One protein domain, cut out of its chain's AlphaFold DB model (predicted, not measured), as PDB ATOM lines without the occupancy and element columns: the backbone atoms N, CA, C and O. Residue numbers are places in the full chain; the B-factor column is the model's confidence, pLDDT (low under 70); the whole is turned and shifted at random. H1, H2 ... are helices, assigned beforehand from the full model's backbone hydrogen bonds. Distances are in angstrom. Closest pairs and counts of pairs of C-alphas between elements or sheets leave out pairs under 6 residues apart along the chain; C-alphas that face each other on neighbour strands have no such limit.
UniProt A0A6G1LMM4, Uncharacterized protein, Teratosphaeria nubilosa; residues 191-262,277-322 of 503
ATOM      1  N   ARG A 191     -23.015  19.532 -25.090       71.75
ATOM      2  CA  ARG A 191     -24.394  19.790 -25.540       71.75
ATOM      3  C   ARG A 191     -25.203  20.587 -24.528       71.75
ATOM      4  O   ARG A 191     -25.633  21.689 -24.845       71.75
ATOM      5  N   GLY A 192     -25.322  20.086 -23.295       80.94
ATOM      6  CA  GLY A 192     -26.081  20.764 -22.234       80.94
ATOM      7  C   GLY A 192     -25.550  22.163 -21.887       80.94
ATOM      8  O   GLY A 192     -26.270  22.978 -21.316       80.94
ATOM      9  N   SER A 193     -24.306  22.476 -22.271       87.44
ATOM     10  CA  SER A 193     -23.770  23.833 -22.183       87.44
ATOM     11  C   SER A 193     -24.399  24.797 -23.194       87.44
ATOM     12  O   SER A 193     -24.557  25.966 -22.862       87.44
ATOM     13  N   LEU A 194     -24.731  24.362 -24.414       89.62
ATOM     14  CA  LEU A 194     -25.265  25.244 -25.457       89.62
ATOM     15  C   LEU A 194     -26.696  25.678 -25.129       89.62
ATOM     16  O   LEU A 194     -26.982  26.874 -25.103       89.62
ATOM     17  N   ASP A 195     -27.563  24.716 -24.817       90.62
ATOM     18  CA  ASP A 195     -28.977  24.973 -24.525       90.62
ATOM     19  C   ASP A 195     -29.129  25.858 -23.280       90.62
ATOM     20  O   ASP A 195     -29.914  26.803 -23.273       90.62
ATOM     21  N   ARG A 196     -28.282  25.648 -22.261       92.56
ATOM     22  CA  ARG A 196     -28.222  26.502 -21.066       92.56
ATOM     23  C   ARG A 196     -27.788  27.942 -21.373       92.56
ATOM     24  O   ARG A 196     -28.332  28.866 -20.774       92.56
ATOM     25  N   LEU A 197     -26.820  28.149 -22.273       93.12
ATOM     26  CA  LEU A 197     -26.386  29.493 -22.687       93.12
ATOM     27  C   LEU A 197     -27.467  30.199 -23.520       93.12
ATOM     28  O   LEU A 197     -27.688  31.395 -23.347       93.12
ATOM     29  N   ILE A 198     -28.156  29.462 -24.395       93.31
ATOM     30  CA  ILE A 198     -29.293  29.966 -25.178       93.31
ATOM     31  C   ILE A 198     -30.438  30.379 -24.251       93.31
ATOM     32  O   ILE A 198     -30.968  31.478 -24.398       93.31
ATOM     33  N   GLU A 199     -30.781  29.552 -23.265       93.62
ATOM     34  CA  GLU A 199     -31.855  29.863 -22.322       93.62
ATOM     35  C   GLU A 199     -31.504  31.063 -21.431       93.62
ATOM     36  O   GLU A 199     -32.318  31.968 -21.241       93.62
ATOM     37  N   GLN A 200     -30.248  31.167 -20.988       93.94
ATOM     38  CA  GLN A 200     -29.755  32.363 -20.306       93.94
ATOM     39  C   GLN A 200     -29.914  33.632 -21.171       93.94
ATOM     40  O   GLN A 200     -30.296  34.680 -20.648       93.94
ATOM     41  N   ILE A 201     -29.691  33.556 -22.488       94.12
ATOM     42  CA  ILE A 201     -29.943  34.681 -23.405       94.12
ATOM     43  C   ILE A 201     -31.447  34.961 -23.547       94.12
ATOM     44  O   ILE A 201     -31.832  36.123 -23.438       94.12
ATOM     45  N   ASN A 202     -32.298  33.940 -23.719       93.81
ATOM     46  CA  ASN A 202     -33.758  34.106 -23.829       93.81
ATOM     47  C   ASN A 202     -34.359  34.796 -22.588       93.81
ATOM     48  O   ASN A 202     -35.222  35.658 -22.724       93.81
ATOM     49  N   THR A 203     -33.877  34.477 -21.379       93.88
ATOM     50  CA  THR A 203     -34.340  35.148 -20.144       93.88
ATOM     51  C   THR A 203     -33.934  36.624 -20.052       93.88
ATOM     52  O   THR A 203     -34.623  37.406 -19.402       93.88
ATOM     53  N   SER A 204     -32.832  37.020 -20.700       94.06
ATOM     54  CA  SER A 204     -32.259  38.374 -20.609       94.06
ATOM     55  C   SER A 204     -32.609  39.278 -21.800       94.06
ATOM     56  O   SER A 204     -32.501  40.502 -21.701       94.06
ATOM     57  N   VAL A 205     -32.998  38.703 -22.943       93.75
ATOM     58  CA  VAL A 205     -33.218  39.419 -24.207       93.75
ATOM     59  C   VAL A 205     -34.581  39.064 -24.784       93.75
ATOM     60  O   VAL A 205     -34.844  37.920 -25.136       93.75
ATOM     61  N   SER A 206     -35.435  40.076 -24.948       89.19
ATOM     62  CA  SER A 206     -36.762  39.899 -25.539       89.19
ATOM     63  C   SER A 206     -36.736  40.095 -27.061       89.19
ATOM     64  O   SER A 206     -36.301  41.139 -27.556       89.19
ATOM     65  N   PHE A 207     -37.241  39.109 -27.811       88.50
ATOM     66  CA  PHE A 207     -37.348  39.154 -29.276       88.50
ATOM     67  C   PHE A 207     -38.819  39.118 -29.716       88.50
ATOM     68  O   PHE A 207     -39.327  38.076 -30.118       88.50
ATOM     69  N   HIS A 208     -39.544  40.236 -29.601       86.00
ATOM     70  CA  HIS A 208     -40.956  40.328 -30.027       86.00
ATOM     71  C   HIS A 208     -41.874  39.199 -29.492       86.00
ATOM     72  O   HIS A 208     -42.821  38.787 -30.155       86.00
ATOM     73  N   GLY A 209     -41.594  38.686 -28.285       85.75
ATOM     74  CA  GLY A 209     -42.344  37.586 -27.658       85.75
ATOM     75  C   GLY A 209     -41.990  36.173 -28.152       85.75
ATOM     76  O   GLY A 209     -42.658  35.223 -27.766       85.75
ATOM     77  N   SER A 210     -40.957  36.022 -28.985       92.12
ATOM     78  CA  SER A 210     -40.446  34.738 -29.485       92.12
ATOM     79  C   SER A 210     -39.060  34.417 -28.912       92.12
ATOM     80  O   SER A 210     -38.324  35.315 -28.506       92.12
ATOM     81  N   ASN A 211     -38.679  33.136 -28.912       92.00
ATOM     82  CA  ASN A 211     -37.341  32.695 -28.500       92.00
ATOM     83  C   ASN A 211     -36.336  32.798 -29.655       92.00
ATOM     84  O   ASN A 211     -36.687  32.579 -30.818       92.00
ATOM     85  N   LEU A 212     -35.060  33.037 -29.329       92.75
ATOM     86  CA  LEU A 212     -33.968  33.168 -30.305       92.75
ATOM     87  C   LEU A 212     -33.879  31.960 -31.257       92.75
ATOM     88  O   LEU A 212     -33.659  32.119 -32.456       92.75
ATOM     89  N   THR A 213     -34.086  30.749 -30.736       92.94
ATOM     90  CA  THR A 213     -34.053  29.494 -31.505       92.94
ATOM     91  C   THR A 213     -35.210  29.355 -32.489       92.94
ATOM     92  O   THR A 213     -35.014  28.801 -33.567       92.94
ATOM     93  N   VAL A 214     -36.395  29.872 -32.152       93.19
ATOM     94  CA  VAL A 214     -37.573  29.846 -33.033       93.19
ATOM     95  C   VAL A 214     -37.348  30.780 -34.220       93.19
ATOM     96  O   VAL A 214     -37.519  30.364 -35.361       93.19
ATOM     97  N   ILE A 215     -36.861  31.999 -33.961       93.94
ATOM     98  CA  ILE A 215     -36.525  32.979 -35.008       93.94
ATOM     99  C   ILE A 215     -35.368  32.479 -35.882       93.94
ATOM    100  O   ILE A 215     -35.369  32.700 -37.085       93.94
ATOM    101  N   ALA A 216     -34.380  31.789 -35.305       93.75
ATOM    102  CA  ALA A 216     -33.288  31.216 -36.085       93.75
ATOM    103  C   ALA A 216     -33.760  30.090 -37.024       93.75
ATOM    104  O   ALA A 216     -33.303  30.030 -38.165       93.75
ATOM    105  N   LYS A 217     -34.667  29.213 -36.563       93.75
ATOM    106  CA  LYS A 217     -35.227  28.118 -37.377       93.75
ATOM    107  C   LYS A 217     -36.162  28.621 -38.483       93.75
ATOM    108  O   LYS A 217     -36.090  28.114 -39.596       93.75
ATOM    109  N   ASP A 218     -37.012  29.606 -38.201       93.62
ATOM    110  CA  ASP A 218     -37.952  30.150 -39.184       93.62
ATOM    111  C   ASP A 218     -37.310  31.269 -40.023       93.62
ATOM    112  O   ASP A 218     -37.147  32.414 -39.590       93.62
ATOM    113  N   HIS A 219     -36.973  30.938 -41.270       92.75
ATOM    114  CA  HIS A 219     -36.368  31.874 -42.217       92.75
ATOM    115  C   HIS A 219     -37.257  33.094 -42.526       92.75
ATOM    116  O   HIS A 219     -36.727  34.177 -42.776       92.75
ATOM    117  N   HIS A 220     -38.586  32.961 -42.470       93.75
ATOM    118  CA  HIS A 220     -39.494  34.088 -42.677       93.75
ATOM    119  C   HIS A 220     -39.460  35.036 -41.475       93.75
ATOM    120  O   HIS A 220     -39.286  36.237 -41.667       93.75
ATOM    121  N   LEU A 221     -39.510  34.517 -40.239       91.81
ATOM    122  CA  LEU A 221     -39.374  35.345 -39.028       91.81
ATOM    123  C   LEU A 221     -38.010  36.043 -38.930       91.81
ATOM    124  O   LEU A 221     -37.938  37.179 -38.453       91.81
ATOM    125  N   PHE A 222     -36.942  35.394 -39.402       92.50
ATOM    126  CA  PHE A 222     -35.614  35.998 -39.519       92.50
ATOM    127  C   PHE A 222     -35.591  37.172 -40.519       92.50
ATOM    128  O   PHE A 222     -35.069  38.243 -40.201       92.50
ATOM    129  N   LEU A 223     -36.177  37.000 -41.712       91.31
ATOM    130  CA  LEU A 223     -36.195  38.028 -42.763       91.31
ATOM    131  C   LEU A 223     -37.166  39.188 -42.495       91.31
ATOM    132  O   LEU A 223     -36.883  40.315 -42.906       91.31
ATOM    133  N   ASP A 224     -38.256  38.949 -41.762       89.69
ATOM    134  CA  ASP A 224     -39.322  39.909 -41.417       89.69
ATOM    135  C   ASP A 224     -38.859  41.125 -40.581       89.69
ATOM    136  O   ASP A 224     -39.673  41.947 -40.162       89.69
ATOM    137  N   ARG A 225     -37.557  41.239 -40.274       66.19
ATOM    138  CA  ARG A 225     -36.940  42.288 -39.435       66.19
ATOM    139  C   ARG A 225     -37.504  42.401 -38.011       66.19
ATOM    140  O   ARG A 225     -37.088  43.272 -37.255       66.19
ATOM    141  N   LYS A 226     -38.317  41.434 -37.571       61.81
ATOM    142  CA  LYS A 226     -38.678  41.209 -36.154       61.81
ATOM    143  C   LYS A 226     -37.465  40.837 -35.279       61.81
ATOM    144  O   LYS A 226     -37.582  40.749 -34.059       61.81
ATOM    145  N   ALA A 227     -36.286  40.697 -35.888       61.56
ATOM    146  CA  ALA A 227     -34.976  40.659 -35.244       61.56
ATOM    147  C   ALA A 227     -34.516  42.005 -34.626       61.56
ATOM    148  O   ALA A 227     -33.371  42.096 -34.183       61.56
ATOM    149  N   ASP A 228     -35.380  43.028 -34.552       79.56
ATOM    150  CA  ASP A 228     -35.198  44.209 -33.694       79.56
ATOM    151  C   ASP A 228     -35.129  43.784 -32.209       79.56
ATOM    152  O   ASP A 228     -36.108  43.774 -31.458       79.56
ATOM    153  N   LEU A 229     -33.925  43.377 -31.813       88.38
ATOM    154  CA  LEU A 229     -33.524  42.937 -30.482       88.38
ATOM    155  C   LEU A 229     -33.831  44.020 -29.439       88.38
ATOM    156  O   LEU A 229     -33.213  45.087 -29.427       88.38
ATOM    157  N   ARG A 230     -34.757  43.735 -28.518       90.56
ATOM    158  CA  ARG A 230     -35.061  44.620 -27.389       90.56
ATOM    159  C   ARG A 230     -34.400  44.083 -26.131       90.56
ATOM    160  O   ARG A 230     -34.977  43.304 -25.370       90.56
ATOM    161  N   ILE A 231     -33.169  44.540 -25.926       90.62
ATOM    162  CA  ILE A 231     -32.461  44.415 -24.653       90.62
ATOM    163  C   ILE A 231     -33.169  45.349 -23.662       90.62
ATOM    164  O   ILE A 231     -33.264  46.559 -23.886       90.62
ATOM    165  N   THR A 232     -33.723  44.783 -22.593       87.06
ATOM    166  CA  THR A 232     -34.343  45.545 -21.500       87.06
ATOM    167  C   THR A 232     -33.284  46.390 -20.778       87.06
ATOM    168  O   THR A 232     -32.085  46.275 -21.035       87.06
ATOM    169  N   ARG A 233     -33.690  47.305 -19.887       88.19
ATOM    170  CA  ARG A 233     -32.734  48.138 -19.130       88.19
ATOM    171  C   ARG A 233     -32.021  47.317 -18.048       88.19
ATOM    172  O   ARG A 233     -32.335  47.444 -16.869       88.19
ATOM    173  N   LEU A 234     -31.058  46.508 -18.474       93.94
ATOM    174  CA  LEU A 234     -30.189  45.714 -17.616       93.94
ATOM    175  C   LEU A 234     -29.116  46.612 -16.955       93.94
ATOM    176  O   LEU A 234     -28.591  47.533 -17.604       93.94
ATOM    177  N   PRO A 235     -28.762  46.372 -15.679       94.56
ATOM    178  CA  PRO A 235     -27.619  47.007 -15.037       94.56
ATOM    179  C   PRO A 235     -26.302  46.561 -15.689       94.56
ATOM    180  O   PRO A 235     -26.210  45.508 -16.321       94.56
ATOM    181  N   LEU A 236     -25.246  47.359 -15.502       94.50
ATOM    182  CA  LEU A 236     -23.965  47.171 -16.192       94.50
ATOM    183  C   LEU A 236     -23.364  45.765 -16.013       94.50
ATOM    184  O   LEU A 236     -22.816  45.213 -16.962       94.50
ATOM    185  N   HIS A 237     -23.480  45.171 -14.822       95.00
ATOM    186  CA  HIS A 237     -22.940  43.837 -14.544       95.00
ATOM    187  C   HIS A 237     -23.689  42.726 -15.308       95.00
ATOM    188  O   HIS A 237     -23.049  41.828 -15.854       95.00
ATOM    189  N   GLU A 238     -25.014  42.830 -15.445       95.62
ATOM    190  CA  GLU A 238     -25.826  41.913 -16.257       95.62
ATOM    191  C   GLU A 238     -25.526  42.068 -17.754       95.62
ATOM    192  O   GLU A 238     -25.371  41.064 -18.447       95.62
ATOM    193  N   LEU A 239     -25.334  43.299 -18.257       95.75
ATOM    194  CA  LEU A 239     -24.898  43.523 -19.646       95.75
ATOM    195  C   LEU A 239     -23.525  42.904 -19.941       95.75
ATOM    196  O   LEU A 239     -23.315  42.359 -21.024       95.75
ATOM    197  N   VAL A 240     -22.585  42.983 -18.993       95.75
ATOM    198  CA  VAL A 240     -21.263  42.348 -19.118       95.75
ATOM    199  C   VAL A 240     -21.398  40.828 -19.114       95.75
ATOM    200  O   VAL A 240     -20.825  40.177 -19.986       95.75
ATOM    201  N   GLY A 241     -22.181  40.267 -18.186       95.88
ATOM    202  CA  GLY A 241     -22.466  38.833 -18.134       95.88
ATOM    203  C   GLY A 241     -23.062  38.326 -19.447       95.88
ATOM    204  O   GLY A 241     -22.519  37.410 -20.057       95.88
ATOM    205  N   LEU A 242     -24.101  38.998 -19.947       96.38
ATOM    206  CA  LEU A 242     -24.751  38.686 -21.218       96.38
ATOM    207  C   LEU A 242     -23.786  38.795 -22.416       96.38
ATOM    208  O   LEU A 242     -23.796  37.931 -23.292       96.38
ATOM    209  N   ALA A 243     -22.904  39.800 -22.448       96.31
ATOM    210  CA  ALA A 243     -21.889  39.932 -23.497       96.31
ATOM    211  C   ALA A 243     -20.845  38.798 -23.477       96.31
ATOM    212  O   ALA A 243     -20.380  38.379 -24.542       96.31
ATOM    213  N   VAL A 244     -20.498  38.273 -22.295       96.19
ATOM    214  CA  VAL A 244     -19.650  37.076 -22.151       96.19
ATOM    215  C   VAL A 244     -20.402  35.830 -22.626       96.19
ATOM    216  O   VAL A 244     -19.899  35.141 -23.511       96.19
ATOM    217  N   THR A 245     -21.637  35.605 -22.160       96.25
ATOM    218  CA  THR A 245     -22.510  34.494 -22.594       96.25
ATOM    219  C   THR A 245     -22.660  34.444 -24.119       96.25
ATOM    220  O   THR A 245     -22.513  33.382 -24.722       96.25
ATOM    221  N   VAL A 246     -22.873  35.592 -24.772       96.69
ATOM    222  CA  VAL A 246     -22.959  35.695 -26.240       96.69
ATOM    223  C   VAL A 246     -21.614  35.396 -26.918       96.69
ATOM    224  O   VAL A 246     -21.597  34.713 -27.944       96.69
ATOM    225  N   LYS A 247     -20.475  35.839 -26.356       96.19
ATOM    226  CA  LYS A 247     -19.141  35.489 -26.886       96.19
ATOM    227  C   LYS A 247     -18.899  33.979 -26.811       96.19
ATOM    228  O   LYS A 247     -18.463  33.386 -27.798       96.19
ATOM    229  N   ASP A 248     -19.198  33.365 -25.671       94.19
ATOM    230  CA  ASP A 248     -18.966  31.939 -25.429       94.19
ATOM    231  C   ASP A 248     -19.886  31.058 -26.282       94.19
ATOM    232  O   ASP A 248     -19.443  30.036 -26.820       94.19
ATOM    233  N   LEU A 249     -21.133  31.489 -26.505       94.75
ATOM    234  CA  LEU A 249     -22.042  30.834 -27.441       94.75
ATOM    235  C   LEU A 249     -21.534  30.944 -28.889       94.75
ATOM    236  O   LEU A 249     -21.439  29.922 -29.563       94.75
ATOM    237  N   LEU A 250     -21.101  32.124 -29.352       96.12
ATOM    238  CA  LEU A 250     -20.494  32.295 -30.686       96.12
ATOM    239  C   LEU A 250     -19.235  31.431 -30.883       96.12
ATOM    240  O   LEU A 250     -19.048  30.830 -31.942       96.12
ATOM    241  N   VAL A 251     -18.371  31.325 -29.868       94.75
ATOM    242  CA  VAL A 251     -17.196  30.433 -29.898       94.75
ATOM    243  C   VAL A 251     -17.623  28.963 -29.969       94.75
ATOM    244  O   VAL A 251     -17.011  28.178 -30.698       94.75
ATOM    245  N   SER A 252     -18.686  28.585 -29.258       92.06
ATOM    246  CA  SER A 252     -19.227  27.222 -29.262       92.06
ATOM    247  C   SER A 252     -19.860  26.861 -30.609       92.06
ATOM    248  O   SER A 252     -19.543  25.808 -31.161       92.06
ATOM    249  N   LEU A 253     -20.644  27.762 -31.211       92.12
ATOM    250  CA  LEU A 253     -21.204  27.585 -32.555       92.12
ATOM    251  C   LEU A 253     -20.107  27.444 -33.616       92.12
ATOM    252  O   LEU A 253     -20.186  26.549 -34.453       92.12
ATOM    253  N   LYS A 254     -19.022  28.227 -33.538       92.44
ATOM    254  CA  LYS A 254     -17.872  28.083 -34.452       92.44
ATOM    255  C   LYS A 254     -17.163  26.735 -34.315       92.44
ATOM    256  O   LYS A 254     -16.765  26.154 -35.324       92.44
ATOM    257  N   ARG A 255     -17.042  26.192 -33.097       89.62
ATOM    258  CA  ARG A 255     -16.529  24.824 -32.863       89.62
ATOM    259  C   ARG A 255     -17.459  23.742 -33.431       89.62
ATOM    260  O   ARG A 255     -16.970  22.734 -33.930       89.62
ATOM    261  N   ILE A 256     -18.777  23.943 -33.377       87.19
ATOM    262  CA  ILE A 256     -19.765  23.010 -33.945       87.19
ATOM    263  C   ILE A 256     -19.747  23.073 -35.478       87.19
ATOM    264  O   ILE A 256     -19.627  22.038 -36.126       87.19
ATOM    265  N   SER A 257     -19.786  24.276 -36.054       88.06
ATOM    266  CA  SER A 257     -19.722  24.521 -37.501       88.06
ATOM    267  C   SER A 257     -18.456  23.917 -38.124       88.06
ATOM    268  O   SER A 257     -18.537  23.126 -39.064       88.06
ATOM    269  N   THR A 258     -17.284  24.172 -37.524       88.19
ATOM    270  CA  THR A 258     -16.021  23.570 -37.986       88.19
ATOM    271  C   THR A 258     -16.024  22.043 -37.909       88.19
ATOM    272  O   THR A 258     -15.555  21.410 -38.850       88.19
ATOM    273  N   ARG A 259     -16.598  21.424 -36.864       83.81
ATOM    274  CA  ARG A 259     -16.760  19.958 -36.803       83.81
ATOM    275  C   ARG A 259     -17.718  19.428 -37.880       83.81
ATOM    276  O   ARG A 259     -17.388  18.443 -38.538       83.81
ATOM    277  N   ARG A 260     -18.868  20.083 -38.096       79.38
ATOM    278  CA  ARG A 260     -19.889  19.662 -39.082       79.38
ATOM    279  C   ARG A 260     -19.327  19.644 -40.509       79.38
ATOM    280  O   ARG A 260     -19.641  18.732 -41.267       79.38
ATOM    281  N   GLY A 261     -18.434  20.583 -40.838       74.12
ATOM    282  CA  GLY A 261     -17.744  20.632 -42.133       74.12
ATOM    283  C   GLY A 261     -16.890  19.397 -42.454       74.12
ATOM    284  O   GLY A 261     -16.825  19.003 -43.615       74.12
ATOM    285  N   PHE A 262     -16.286  18.747 -41.450       63.06
ATOM    286  CA  PHE A 262     -15.517  17.507 -41.646       63.06
ATOM    287  C   PHE A 262     -16.386  16.243 -41.583       63.06
ATOM    288  O   PHE A 262     -16.093  15.271 -42.273       63.06
ATOM    289  N   LEU A 277     -31.423  22.247 -35.882       77.94
ATOM    290  CA  LEU A 277     -31.027  23.430 -36.634       77.94
ATOM    291  C   LEU A 277     -30.266  22.963 -37.877       77.94
ATOM    292  O   LEU A 277     -29.120  22.488 -37.822       77.94
ATOM    293  N   ASP A 278     -30.943  23.131 -39.006       89.38
ATOM    294  CA  ASP A 278     -30.369  23.038 -40.342       89.38
ATOM    295  C   ASP A 278     -29.195  24.012 -40.489       89.38
ATOM    296  O   ASP A 278     -29.045  24.957 -39.709       89.38
ATOM    297  N   ASP A 279     -28.363  23.822 -41.513       90.12
ATOM    298  CA  ASP A 279     -27.235  24.724 -41.792       90.12
ATOM    299  C   ASP A 279     -27.694  26.193 -41.947       90.12
ATOM    300  O   ASP A 279     -27.001  27.111 -41.507       90.12
ATOM    301  N   ILE A 280     -28.907  26.407 -42.475       91.62
ATOM    302  CA  ILE A 280     -29.566  27.721 -42.566       91.62
ATOM    303  C   ILE A 280     -29.883  28.270 -41.169       91.62
ATOM    304  O   ILE A 280     -29.511  29.398 -40.852       91.62
ATOM    305  N   GLY A 281     -30.521  27.473 -40.306       92.19
ATOM    306  CA  GLY A 281     -30.863  27.895 -38.948       92.19
ATOM    307  C   GLY A 281     -29.628  28.193 -38.093       92.19
ATOM    308  O   GLY A 281     -29.627  29.141 -37.309       92.19
ATOM    309  N   LEU A 282     -28.546  27.434 -38.285       92.50
ATOM    310  CA  LEU A 282     -27.259  27.675 -37.635       92.50
ATOM    311  C   LEU A 282     -26.643  29.019 -38.068       92.50
ATOM    312  O   LEU A 282     -26.169  29.774 -37.218       92.50
ATOM    313  N   ALA A 283     -26.690  29.340 -39.365       93.25
ATOM    314  CA  ALA A 283     -26.215  30.617 -39.898       93.25
ATOM    315  C   ALA A 283     -27.078  31.805 -39.427       93.25
ATOM    316  O   ALA A 283     -26.535  32.836 -39.023       93.25
ATOM    317  N   ASN A 284     -28.407  31.645 -39.401       94.56
ATOM    318  CA  ASN A 284     -29.333  32.636 -38.847       94.56
ATOM    319  C   ASN A 284     -29.028  32.901 -37.361       94.56
ATOM    320  O   ASN A 284     -28.950  34.055 -36.943       94.56
ATOM    321  N   LEU A 285     -28.794  31.846 -36.568       94.38
ATOM    322  CA  LEU A 285     -28.441  31.957 -35.150       94.38
ATOM    323  C   LEU A 285     -27.109  32.694 -34.942       94.38
ATOM    324  O   LEU A 285     -27.036  33.588 -34.099       94.38
ATOM    325  N   GLU A 286     -26.066  32.365 -35.716       95.31
ATOM    326  CA  GLU A 286     -24.786  33.087 -35.658       95.31
ATOM    327  C   GLU A 286     -24.971  34.574 -36.010       95.31
ATOM    328  O   GLU A 286     -24.448  35.437 -35.302       95.31
ATOM    329  N   HIS A 287     -25.767  34.892 -37.036       94.25
ATOM    330  CA  HIS A 287     -26.068  36.276 -37.407       94.25
ATOM    331  C   HIS A 287     -26.794  37.041 -36.287       94.25
ATOM    332  O   HIS A 287     -26.347  38.121 -35.898       94.25
ATOM    333  N   LEU A 288     -27.861  36.470 -35.713       94.75
ATOM    334  CA  LEU A 288     -28.609  37.084 -34.608       94.75
ATOM    335  C   LEU A 288     -27.713  37.347 -33.387       94.75
ATOM    336  O   LEU A 288     -27.810  38.403 -32.762       94.75
ATOM    337  N   LEU A 289     -26.798  36.425 -33.072       95.56
ATOM    338  CA  LEU A 289     -25.843  36.581 -31.971       95.56
ATOM    339  C   LEU A 289     -24.761  37.632 -32.254       95.56
ATOM    340  O   LEU A 289     -24.356  38.339 -31.333       95.56
ATOM    341  N   LEU A 290     -24.316  37.788 -33.505       95.69
ATOM    342  CA  LEU A 290     -23.417  38.878 -33.906       95.69
ATOM    343  C   LEU A 290     -24.114  40.246 -33.819       95.69
ATOM    344  O   LEU A 290     -23.520  41.208 -33.326       95.69
ATOM    345  N   CYS A 291     -25.384  40.335 -34.223       94.88
ATOM    346  CA  CYS A 291     -26.203  41.537 -34.051       94.88
ATOM    347  C   CYS A 291     -26.403  41.883 -32.566       94.88
ATOM    348  O   CYS A 291     -26.167  43.026 -32.168       94.88
ATOM    349  N   LEU A 292     -26.743  40.895 -31.731       95.31
ATOM    350  CA  LEU A 292     -26.841  41.054 -30.277       95.31
ATOM    351  C   LEU A 292     -25.500  41.504 -29.670       95.31
ATOM    352  O   LEU A 292     -25.472  42.456 -28.894       95.31
ATOM    353  N   GLN A 293     -24.377  40.894 -30.063       96.38
ATOM    354  CA  GLN A 293     -23.041  41.305 -29.616       96.38
ATOM    355  C   GLN A 293     -22.744  42.772 -29.966       96.38
ATOM    356  O   GLN A 293     -22.237  43.512 -29.122       96.38
ATOM    357  N   HIS A 294     -23.073  43.209 -31.184       95.44
ATOM    358  CA  HIS A 294     -22.874  44.595 -31.609       95.44
ATOM    359  C   HIS A 294     -23.696  45.579 -30.760       95.44
ATOM    360  O   HIS A 294     -23.159  46.579 -30.276       95.44
ATOM    361  N   GLN A 295     -24.973  45.271 -30.515       95.00
ATOM    362  CA  GLN A 295     -25.837  46.092 -29.665       95.00
ATOM    363  C   GLN A 295     -25.361  46.128 -28.208       95.00
ATOM    364  O   GLN A 295     -25.326  47.203 -27.610       95.00
ATOM    365  N   LEU A 296     -24.931  44.994 -27.647       95.75
ATOM    366  CA  LEU A 296     -24.370  44.928 -26.295       95.75
ATOM    367  C   LEU A 296     -23.109  45.786 -26.166       95.75
ATOM    368  O   LEU A 296     -22.987  46.537 -25.203       95.75
ATOM    369  N   ILE A 297     -22.203  45.754 -27.151       95.25
ATOM    370  CA  ILE A 297     -21.029  46.641 -27.177       95.25
ATOM    371  C   ILE A 297     -21.463  48.113 -27.196       95.25
ATOM    372  O   ILE A 297     -20.909  48.918 -26.447       95.25
ATOM    373  N   HIS A 298     -22.469  48.476 -27.997       95.06
ATOM    374  CA  HIS A 298     -22.978  49.848 -28.047       95.06
ATOM    375  C   HIS A 298     -23.598  50.297 -26.709       95.06
ATOM    376  O   HIS A 298     -23.290  51.390 -26.234       95.06
ATOM    377  N   LEU A 299     -24.413  49.451 -26.067       94.62
ATOM    378  CA  LEU A 299     -25.026  49.727 -24.760       94.62
ATOM    379  C   LEU A 299     -23.998  49.800 -23.621       94.62
ATOM    380  O   LEU A 299     -24.095  50.670 -22.758       94.62
ATOM    381  N   LEU A 300     -22.990  48.925 -23.624       95.81
ATOM    382  CA  LEU A 300     -21.886  48.978 -22.662       95.81
ATOM    383  C   LEU A 300     -21.101  50.288 -22.803       95.81
ATOM    384  O   LEU A 300     -20.795  50.935 -21.801       95.81
ATOM    385  N   LEU A 301     -20.809  50.713 -24.037       94.56
ATOM    386  CA  LEU A 301     -20.120  51.976 -24.304       94.56
ATOM    387  C   LEU A 301     -20.952  53.199 -23.896       94.56
ATOM    388  O   LEU A 301     -20.386  54.120 -23.306       94.56
ATOM    389  N   SER A 302     -22.265  53.217 -24.158       94.38
ATOM    390  CA  SER A 302     -23.125  54.329 -23.735       94.38
ATOM    391  C   SER A 302     -23.266  54.398 -22.212       94.38
ATOM    392  O   SER A 302     -23.064  55.470 -21.647       94.38
ATOM    393  N   GLN A 303     -23.477  53.269 -21.522       95.06
ATOM    394  CA  GLN A 303     -23.510  53.248 -20.053       95.06
ATOM    395  C   GLN A 303     -22.170  53.677 -19.433       95.06
ATOM    396  O   GLN A 303     -22.160  54.435 -18.464       95.06
ATOM    397  N   CYS A 304     -21.032  53.257 -19.997       92.25
ATOM    398  CA  CYS A 304     -19.718  53.716 -19.535       92.25
ATOM    399  C   CYS A 304     -19.537  55.229 -19.738       92.25
ATOM    400  O   CYS A 304     -19.030  55.906 -18.845       92.25
ATOM    401  N   ALA A 305     -19.972  55.771 -20.881       93.06
ATOM    402  CA  ALA A 305     -19.927  57.207 -21.145       93.06
ATOM    403  C   ALA A 305     -20.815  58.002 -20.170       93.06
ATOM    404  O   ALA A 305     -20.372  59.025 -19.649       93.06
ATOM    405  N   ASP A 306     -22.017  57.508 -19.860       93.75
ATOM    406  CA  ASP A 306     -22.923  58.120 -18.882       93.75
ATOM    407  C   ASP A 306     -22.350  58.099 -17.459       93.75
ATOM    408  O   ASP A 306     -22.433  59.102 -16.749       93.75
ATOM    409  N   LEU A 307     -21.735  56.988 -17.035       92.06
ATOM    410  CA  LEU A 307     -21.078  56.884 -15.727       92.06
ATOM    411  C   LEU A 307     -19.890  57.844 -15.612       92.06
ATOM    412  O   LEU A 307     -19.784  58.564 -14.620       92.06
ATOM    413  N   ILE A 308     -19.041  57.918 -16.642       92.62
ATOM    414  CA  ILE A 308     -17.928  58.876 -16.703       92.62
ATOM    415  C   ILE A 308     -18.460  60.315 -16.674       92.62
ATOM    416  O   ILE A 308     -17.939  61.145 -15.934       92.62
ATOM    417  N   ARG A 309     -19.530  60.617 -17.423       94.31
ATOM    418  CA  ARG A 309     -20.146  61.951 -17.451       94.31
ATOM    419  C   ARG A 309     -20.711  62.353 -16.088       94.31
ATOM    420  O   ARG A 309     -20.491  63.485 -15.671       94.31
ATOM    421  N   ARG A 310     -21.401  61.445 -15.386       95.00
ATOM    422  CA  ARG A 310     -21.889  61.680 -14.013       95.00
ATOM    423  C   ARG A 310     -20.728  61.932 -13.058       95.00
ATOM    424  O   ARG A 310     -20.719  62.964 -12.405       95.00
ATOM    425  N   HIS A 311     -19.706  61.077 -13.078       92.31
ATOM    426  CA  HIS A 311     -18.520  61.241 -12.236       92.31
ATOM    427  C   HIS A 311     -17.807  62.585 -12.464       92.31
ATOM    428  O   HIS A 311     -17.444  63.248 -11.499       92.31
ATOM    429  N   ILE A 312     -17.665  63.035 -13.718       93.25
ATOM    430  CA  ILE A 312     -17.102  64.359 -14.035       93.25
ATOM    431  C   ILE A 312     -17.965  65.484 -13.444       93.25
ATOM    432  O   ILE A 312     -17.419  66.411 -12.849       93.25
ATOM    433  N   LEU A 313     -19.294  65.404 -13.571       93.75
ATOM    434  CA  LEU A 313     -20.216  66.397 -13.008       93.75
ATOM    435  C   LEU A 313     -20.195  66.407 -11.472       93.75
ATOM    436  O   LEU A 313     -20.225  67.482 -10.876       93.75
ATOM    437  N   ASP A 314     -20.095  65.242 -10.833       93.44
ATOM    438  CA  ASP A 314     -19.978  65.120  -9.378       93.44
ATOM    439  C   ASP A 314     -18.640  65.698  -8.886       93.44
ATOM    440  O   ASP A 314     -18.629  66.538  -7.987       93.44
ATOM    441  N   CYS A 315     -17.522  65.368  -9.545       89.12
ATOM    442  CA  CYS A 315     -16.219  65.976  -9.263       89.12
ATOM    443  C   CYS A 315     -16.230  67.498  -9.461       89.12
ATOM    444  O   CYS A 315     -15.668  68.216  -8.639       89.12
ATOM    445  N   GLN A 316     -16.886  68.005 -10.508       89.88
ATOM    446  CA  GLN A 316     -17.016  69.442 -10.753       89.88
ATOM    447  C   GLN A 316     -17.871  70.129  -9.676       89.88
ATOM    448  O   GLN A 316     -17.536  71.226  -9.230       89.88
ATOM    449  N   LYS A 317     -18.946  69.476  -9.220       90.94
ATOM    450  CA  LYS A 317     -19.831  69.952  -8.146       90.94
ATOM    451  C   LYS A 317     -19.148  69.942  -6.781       90.94
ATOM    452  O   LYS A 317     -19.395  70.824  -5.961       90.94
ATOM    453  N   ASP A 318     -18.291  68.966  -6.513       87.19
ATOM    454  CA  ASP A 318     -17.495  68.954  -5.289       87.19
ATOM    455  C   ASP A 318     -16.333  69.949  -5.376       87.19
ATOM    456  O   ASP A 318     -16.062  70.642  -4.396       87.19
ATOM    457  N   GLN A 319     -15.725  70.133  -6.552       82.56
ATOM    458  CA  GLN A 319     -14.739  71.187  -6.781       82.56
ATOM    459  C   GLN A 319     -15.340  72.590  -6.623       82.56
ATOM    460  O   GLN A 319     -14.666  73.449  -6.063       82.56
ATOM    461  N   SER A 320     -16.587  72.843  -7.045       83.44
ATOM    462  CA  SER A 320     -17.222  74.150  -6.824       83.44
ATOM    463  C   SER A 320     -17.505  74.403  -5.340       83.44
ATOM    464  O   SER A 320     -17.162  75.469  -4.843       83.44
ATOM    465  N   LYS A 321     -18.013  73.404  -4.598       86.25
ATOM    466  CA  LYS A 321     -18.211  73.510  -3.137       86.25
ATOM    467  C   LYS A 321     -16.916  73.784  -2.368       86.25
ATOM    468  O   LYS A 321     -16.924  74.565  -1.430       86.25
ATOM    469  N   HIS A 322     -15.822  73.103  -2.716       77.00
ATOM    470  CA  HIS A 322     -14.563  73.209  -1.968       77.00
ATOM    471  C   HIS A 322     -13.656  74.332  -2.489       77.00
ATOM    472  O   HIS A 322     -12.785  74.797  -1.762       77.00
TER     473      HIS A 322
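What this domain is: This is residues 191 to 262 and 277 to 322 of the 503 residues of an uncharacterized protein of Teratosphaeria nubilosa (UniProt A0A6G1LMM4). Two long helices, H4 and H5, run side by side in opposite directions, and the last part of H5, residues 305 to 322, sticks out from the body as a free arm. H1 packs on H4, while the short helices H2 and H3 pack on H5 near its beginning. The printed part has 118 residues with five named helices, in the order H1, H2, H3, H4, H5, and no named strand; the class is all helix. It is loose, with a radius of gyration of the C-alphas of 18.2 A, and spans 67 by 30 by 19 A, the arm of H5 making much of the length.

How they stand to each other: H1, residues 191 to 204, touches H4, residues 236 to 262, with residues 242 to 252 of H4 alone. Their closest C-alphas, those of Leu 197 and Thr 245, are 6.3 A apart, and they run opposite ways at a steep tilt of 36 degrees, only just past shallow. H1 only just touches H2, residues 212 to 217, with 3 pairs of C-alphas within 8 A; the closest are those of Asn 202 and Leu 212, 6.5 A apart. H2 and H3, residues 219 to 223, touch only at the corner, and only just, with 3 such pairs; the closest C-alphas are those of Ile 215 and Leu 221, at 5.5 A. H2 touches H5, residues 279 to 322, at a shallow tilt of 26 degrees, opposite ways, with Lys 217 and Gly 281 the closest C-alphas at 4.6 A. H3 touches H5 with residues 280 to 284 of H5 alone, the closest C-alphas being those of Phe 222 and Asn 284, 7.2 A apart. H4 and H5 touch at a shallow tilt of 24 degrees, opposite ways; their closest C-alphas are those of Ala 243 and Leu 296, at 6.2 A. H1 and H5 are apart. Every O i to N i+4 pair is within hydrogen-bond range in H2, H3 and H5, against 9 of 10 in H1 and 22 of 23 in H4.

Where its parts are: H1 begins at C-alpha 191 (-24.394, 19.790, -25.540) and is 20.8 A long from first to last C-alpha. H2 has six residues and H3 has five. H4 begins at C-alpha 236 (-23.965, 47.171, -16.192) and measures 40.0 A. H5 measures 64.0 A and ends at C-alpha 322 (-14.563, 73.209, -1.968).

The domain as a whole: The C-alphas of Phe 262 and His 322, the two farthest apart, are 68.4 A from each other. Residues 263 to 276 are not printed, and C-alphas 262 and 277 are 17.3 A apart across the cut. The link from H3 to H4, residues 224 to 235, is long; within it residues 230 to 231 pair antiparallel with residues 205 to 206. Residues 225 to 227 and residue 262 have pLDDT under 70.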